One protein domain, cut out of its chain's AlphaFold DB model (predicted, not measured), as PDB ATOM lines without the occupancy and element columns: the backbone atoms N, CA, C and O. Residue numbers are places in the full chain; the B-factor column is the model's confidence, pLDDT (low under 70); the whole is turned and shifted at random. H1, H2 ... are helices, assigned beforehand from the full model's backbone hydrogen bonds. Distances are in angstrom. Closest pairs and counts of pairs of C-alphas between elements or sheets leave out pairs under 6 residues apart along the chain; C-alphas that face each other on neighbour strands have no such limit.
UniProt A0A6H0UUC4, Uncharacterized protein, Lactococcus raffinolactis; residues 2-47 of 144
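What this domain is: This is residues 2 to 47 of the 144 residues of an uncharacterized protein of Lactococcus raffinolactis (UniProt A0A6H0UUC4). One long, unbroken helix, H1, makes the long arm of an open L; past a link at the corner, the short helix H2 and the tail of residues 42 to 47 make the other arm. Nothing folds back on H1, and residues 2 to 47 stand free. The printed part has 46 residues with two named helices, H1 then H2, and no named strand; its class is all helix. It is extended, with a radius of gyration of the C-alphas of 18.0 A, and flat, spanning 52 by 29 by 9 A.

Where its parts are: H1, residues 3 to 28, begins at C-alpha 3 (141.111, 133.609, 108.843), ends at C-alpha 28 (133.169, 104.057, 131.062) and is 37.8 A long. H2, residues 34 to 41, is 10.5 A long and ends at C-alpha 41 (146.976, 105.749, 145.126).

How they stand to each other: H1 and H2 are apart, with no C-alpha of the one within 8 A of the other. A tight link of 5 residues joins them. In H1 and H2 every O i to N i+4 pair is within hydrogen-bond range.

The domain as a whole: The two C-alphas farthest apart, those of Ser 2 and Lys 39, are 52.3 A apart. The printed part has no cut. Its mean pLDDT is 75.4, and residues 29 to 47 are under 70.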
ATOM      1  N   SER A   2     136.690 135.296 107.675       83.62
ATOM      2  CA  SER A   2     138.053 135.755 107.978       83.62
ATOM      3  C   SER A   2     138.886 134.601 108.545       83.62
ATOM      4  O   SER A   2     138.344 133.679 109.161       83.62
ATOM      5  N   ASN A   3     140.202 134.642 108.337       87.06
ATOM      6  CA  ASN A   3     141.111 133.609 108.843       87.06
ATOM      7  C   ASN A   3     141.014 133.459 110.371       87.06
ATOM      8  O   ASN A   3     141.095 132.350 110.883       87.06
ATOM      9  N   PHE A   4     140.716 134.551 111.079       87.19
ATOM     10  CA  PHE A   4     140.450 134.542 112.515       87.19
ATOM     11  C   PHE A   4     139.240 133.675 112.895       87.19
ATOM     12  O   PHE A   4     139.340 132.840 113.788       87.19
ATOM     13  N   PHE A   5     138.116 133.802 112.181       88.81
ATOM     14  CA  PHE A   5     136.933 132.976 112.449       88.81
ATOM     15  C   PHE A   5     137.182 131.488 112.175       88.81
ATOM     16  O   PHE A   5     136.653 130.647 112.895       88.81
ATOM     17  N   LYS A   6     138.013 131.150 111.179       87.12
ATOM     18  CA  LYS A   6     138.404 129.753 110.921       87.12
ATOM     19  C   LYS A   6     139.212 129.167 112.081       87.12
ATOM     20  O   LYS A   6     138.915 128.062 112.521       87.12
ATOM     21  N   VAL A   7     140.187 129.920 112.593       91.56
ATOM     22  CA  VAL A   7     140.994 129.504 113.752       91.56
ATOM     23  C   VAL A   7     140.120 129.368 114.999       91.56
ATOM     24  O   VAL A   7     140.219 128.371 115.704       91.56
ATOM     25  N   LEU A   8     139.207 130.314 115.233       93.81
ATOM     26  CA  LEU A   8     138.291 130.269 116.373       93.81
ATOM     27  C   LEU A   8     137.406 129.012 116.359       93.81
ATOM     28  O   LEU A   8     137.275 128.339 117.377       93.81
ATOM     29  N   ILE A   9     136.836 128.665 115.201       92.81
ATOM     30  CA  ILE A   9     136.009 127.459 115.048       92.81
ATOM     31  C   ILE A   9     136.848 126.189 115.235       92.81
ATOM     32  O   ILE A   9     136.389 125.252 115.884       92.81
ATOM     33  N   ALA A  10     138.084 126.162 114.728       92.75
ATOM     34  CA  ALA A  10     138.985 125.026 114.913       92.75
ATOM     35  C   ALA A  10     139.313 124.789 116.398       92.75
ATOM     36  O   ALA A  10     139.224 123.659 116.874       92.75
ATOM     37  N   VAL A  11     139.618 125.853 117.148       94.44
ATOM     38  CA  VAL A  11     139.893 125.767 118.592       94.44
ATOM     39  C   VAL A  11     138.663 125.277 119.359       94.44
ATOM     40  O   VAL A  11     138.776 124.374 120.187       94.44
ATOM     41  N   LEU A  12     137.478 125.810 119.050       94.06
ATOM     42  CA  LEU A  12     136.228 125.360 119.669       94.06
ATOM     43  C   LEU A  12     135.927 123.887 119.365       94.06
ATOM     44  O   LEU A  12     135.480 123.163 120.252       94.06
ATOM     45  N   GLY A  13     136.221 123.427 118.145       94.12
ATOM     46  CA  GLY A  13     136.089 122.021 117.762       94.12
ATOM     47  C   GLY A  13     136.974 121.098 118.600       94.12
ATOM     48  O   GLY A  13     136.489 120.100 119.127       94.12
ATOM     49  N   ILE A  14     138.246 121.459 118.796       94.69
ATOM     50  CA  ILE A  14     139.184 120.677 119.623       94.69
ATOM     51  C   ILE A  14     138.698 120.602 121.076       94.69
ATOM     52  O   ILE A  14     138.713 119.530 121.680       94.69
ATOM     53  N   ILE A  15     138.227 121.720 121.634       94.38
ATOM     54  CA  ILE A  15     137.701 121.765 123.006       94.38
ATOM     55  C   ILE A  15     136.472 120.858 123.144       94.38
ATOM     56  O   ILE A  15     136.377 120.097 124.108       94.38
ATOM     57  N   ALA A  16     135.554 120.898 122.176       94.12
ATOM     58  CA  ALA A  16     134.353 120.070 122.193       94.12
ATOM     59  C   ALA A  16     134.685 118.569 122.138       94.12
ATOM     60  O   ALA A  16     134.159 117.800 122.939       94.12
ATOM     61  N   VAL A  17     135.594 118.155 121.248       92.75
ATOM     62  CA  VAL A  17     136.021 116.748 121.136       92.75
ATOM     63  C   VAL A  17     136.708 116.273 122.420       92.75
ATOM     64  O   VAL A  17     136.398 115.187 122.911       92.75
ATOM     65  N   SER A  18     137.567 117.103 123.019       90.56
ATOM     66  CA  SER A  18     138.218 116.792 124.298       90.56
ATOM     67  C   SER A  18     137.220 116.625 125.444       90.56
ATOM     68  O   SER A  18     137.349 115.692 126.236       90.56
ATOM     69  N   LEU A  19     136.196 117.481 125.530       91.75
ATOM     70  CA  LEU A  19     135.148 117.357 126.548       91.75
ATOM     71  C   LEU A  19     134.326 116.078 126.371       91.75
ATOM     72  O   LEU A  19     134.023 115.413 127.357       91.75
ATOM     73  N   ILE A  20     134.001 115.704 125.132       90.81
ATOM     74  CA  ILE A  20     133.276 114.460 124.843       90.81
ATOM     75  C   ILE A  20     134.111 113.245 125.263       90.81
ATOM     76  O   ILE A  20     133.592 112.358 125.940       90.81
ATOM     77  N   GLY A  21     135.405 113.222 124.926       86.56
ATOM     78  CA  GLY A  21     136.319 112.157 125.350       86.56
ATOM     79  C   GLY A  21     136.462 112.073 126.872       86.56
ATOM     80  O   GLY A  21     136.424 110.983 127.438       86.56
ATOM     81  N   PHE A  22     136.540 113.222 127.547       84.94
ATOM     82  CA  PHE A  22     136.590 113.297 129.006       84.94
ATOM     83  C   PHE A  22     135.311 112.746 129.650       84.94
ATOM     84  O   PHE A  22     135.381 111.906 130.542       84.94
ATOM     85  N   VAL A  23     134.131 113.147 129.171       85.31
ATOM     86  CA  VAL A  23     132.855 112.628 129.686       85.31
ATOM     87  C   VAL A  23     132.722 111.126 129.415       85.31
ATOM     88  O   VAL A  23     132.322 110.387 130.309       85.31
ATOM     89  N   ALA A  24     133.115 110.648 128.233       85.12
ATOM     90  CA  ALA A  24     133.099 109.221 127.907       85.12
ATOM     91  C   ALA A  24     134.030 108.408 128.820       85.12
ATOM     92  O   ALA A  24     133.632 107.353 129.311       85.12
ATOM     93  N   TYR A  25     135.227 108.919 129.117       81.81
ATOM     94  CA  TYR A  25     136.150 108.304 130.071       81.81
ATOM     95  C   TYR A  25     135.524 108.169 131.466       81.81
ATOM     96  O   TYR A  25     135.603 107.104 132.077       81.81
ATOM     97  N   PHE A  26     134.840 109.212 131.945       75.75
ATOM     98  CA  PHE A  26     134.131 109.178 133.227       75.75
ATOM     99  C   PHE A  26     132.893 108.278 133.220       75.75
ATOM    100  O   PHE A  26     132.553 107.742 134.264       75.75
ATOM    101  N   LEU A  27     132.216 108.083 132.089       78.44
ATOM    102  CA  LEU A  27     131.077 107.163 132.003       78.44
ATOM    103  C   LEU A  27     131.520 105.697 131.915       78.44
ATOM    104  O   LEU A  27     130.870 104.832 132.492       78.44
ATOM    105  N   ILE A  28     132.629 105.416 131.227       73.38
ATOM    106  CA  ILE A  28     133.169 104.057 131.062       73.38
ATOM    107  C   ILE A  28     133.952 103.618 132.311       73.38
ATOM    108  O   ILE A  28     133.894 102.457 132.702       73.38
ATOM    109  N   GLY A  29     134.675 104.540 132.954       64.56
ATOM    110  CA  GLY A  29     135.452 104.294 134.174       64.56
ATOM    111  C   GLY A  29     134.783 104.762 135.473       64.56
ATOM    112  O   GLY A  29     135.415 104.706 136.525       64.56
ATOM    113  N   GLY A  30     133.543 105.256 135.418       60.56
ATOM    114  CA  GLY A  30     132.861 105.940 136.526       60.56
ATOM    115  C   GLY A  30     132.458 105.068 137.708       60.56
ATOM    116  O   GLY A  30     132.160 105.606 138.770       60.56
ATOM    117  N   ASP A  31     132.499 103.746 137.549       57.38
ATOM    118  CA  ASP A  31     132.207 102.777 138.612       57.38
ATOM    119  C   ASP A  31     133.457 102.319 139.377       57.38
ATOM    120  O   ASP A  31     133.407 101.366 140.158       57.38
ATOM    121  N   ARG A  32     134.594 103.014 139.217       57.72
ATOM    122  CA  ARG A  32     135.738 102.833 140.119       57.72
ATOM    123  C   ARG A  32     135.361 103.363 141.500       57.72
ATOM    124  O   ARG A  32     135.530 104.539 141.827       57.72
ATOM    125  N   SER A  33     134.789 102.470 142.299       56.62
ATOM    126  CA  SER A  33     134.495 102.656 143.716       56.62
ATOM    127  C   SER A  33     135.693 103.298 144.431       56.62
ATOM    128  O   SER A  33     136.845 102.999 144.122       56.62
ATOM    129  N   LYS A  34     135.447 104.183 145.410       57.00
ATOM    130  CA  LYS A  34     136.518 104.868 146.171       57.00
ATOM    131  C   LYS A  34     137.591 103.907 146.712       57.00
ATOM    132  O   LYS A  34     138.751 104.290 146.812       57.00
ATOM    133  N   SER A  35     137.211 102.659 146.983       54.81
ATOM    134  CA  SER A  35     138.090 101.562 147.396       54.81
ATOM    135  C   SER A  35     139.137 101.141 146.359       54.81
ATOM    136  O   SER A  35     140.207 100.678 146.740       54.81
ATOM    137  N   GLU A  36     138.863 101.285 145.064       55.41
ATOM    138  CA  GLU A  36     139.809 100.943 143.993       55.41
ATOM    139  C   GLU A  36     140.831 102.067 143.773       55.41
ATOM    140  O   GLU A  36     142.023 101.813 143.620       55.41
ATOM    141  N   ILE A  37     140.386 103.320 143.911       56.62
ATOM    142  CA  ILE A  37     141.235 104.515 143.817       56.62
ATOM    143  C   ILE A  37     142.200 104.602 145.014       56.62
ATOM    144  O   ILE A  37     143.361 104.957 144.837       56.62
ATOM    145  N   GLU A  38     141.767 104.249 146.231       57.59
ATOM    146  CA  GLU A  38     142.655 104.203 147.408       57.59
ATOM    147  C   GLU A  38     143.748 103.133 147.280       57.59
ATOM    148  O   GLU A  38     144.881 103.353 147.711       57.59
ATOM    149  N   LYS A  39     143.438 102.003 146.634       58.06
ATOM    150  CA  LYS A  39     144.393 100.910 146.421       58.06
ATOM    151  C   LYS A  39     145.444 101.257 145.361       58.06
ATOM    152  O   LYS A  39     146.605 100.893 145.521       58.06
ATOM    153  N   GLU A  40     145.060 102.005 144.325       54.38
ATOM    154  CA  GLU A  40     145.970 102.488 143.275       54.38
ATOM    155  C   GLU A  40     146.814 103.689 143.748       54.38
ATOM    156  O   GLU A  40     148.010 103.765 143.474       54.38
ATOM    157  N   LYS A  41     146.247 104.595 144.562       54.44
ATOM    158  CA  LYS A  41     146.976 105.749 145.126       54.44
ATOM    159  C   LYS A  41     148.026 105.344 146.168       54.44
ATOM    160  O   LYS A  41     149.013 106.057 146.325       54.44
ATOM    161  N   ALA A  42     147.853 104.197 146.830       55.50
ATOM    162  CA  ALA A  42     148.871 103.583 147.687       55.50
ATOM    163  C   ALA A  42     150.052 102.972 146.899       55.50
ATOM    164  O   ALA A  42     151.086 102.675 147.491       55.50
ATOM    165  N   ALA A  43     149.919 102.813 145.576       56.94
ATOM    166  CA  ALA A  43     150.986 102.391 144.667       56.94
ATOM    167  C   ALA A  43     151.580 103.562 143.851       56.94
ATOM    168  O   ALA A  43     152.417 103.349 142.975       56.94
ATOM    169  N   SER A  44     151.175 104.807 144.133       56.06
ATOM    170  CA  SER A  44     151.784 106.000 143.541       56.06
ATOM    171  C   SER A  44     153.143 106.235 144.187       56.06
ATOM    172  O   SER A  44     153.193 106.674 145.330       56.06
ATOM    173  N   PHE A  45     154.210 105.938 143.439       62.81
ATOM    174  CA  PHE A  45     155.622 106.233 143.712       62.81
ATOM    175  C   PHE A  45     155.854 107.206 144.880       62.81
ATOM    176  O   PHE A  45     155.922 108.425 144.710       62.81
ATOM    177  N   GLU A  46     156.008 106.640 146.075       46.28
ATOM    178  CA  GLU A  46     156.654 107.311 147.190       46.28
ATOM    179  C   GLU A  46     158.130 107.426 146.803       46.28
ATOM    180  O   GLU A  46     158.894 106.460 146.880       46.28
ATOM    181  N   PHE A  47     158.528 108.593 146.295       57.38
ATOM    182  CA  PHE A  47     159.941 108.908 146.159       57.38
ATOM    183  C   PHE A  47     160.483 109.000 147.584       57.38
ATOM    184  O   PHE A  47     160.327 110.023 148.248       57.38
TER     185      PHE A  47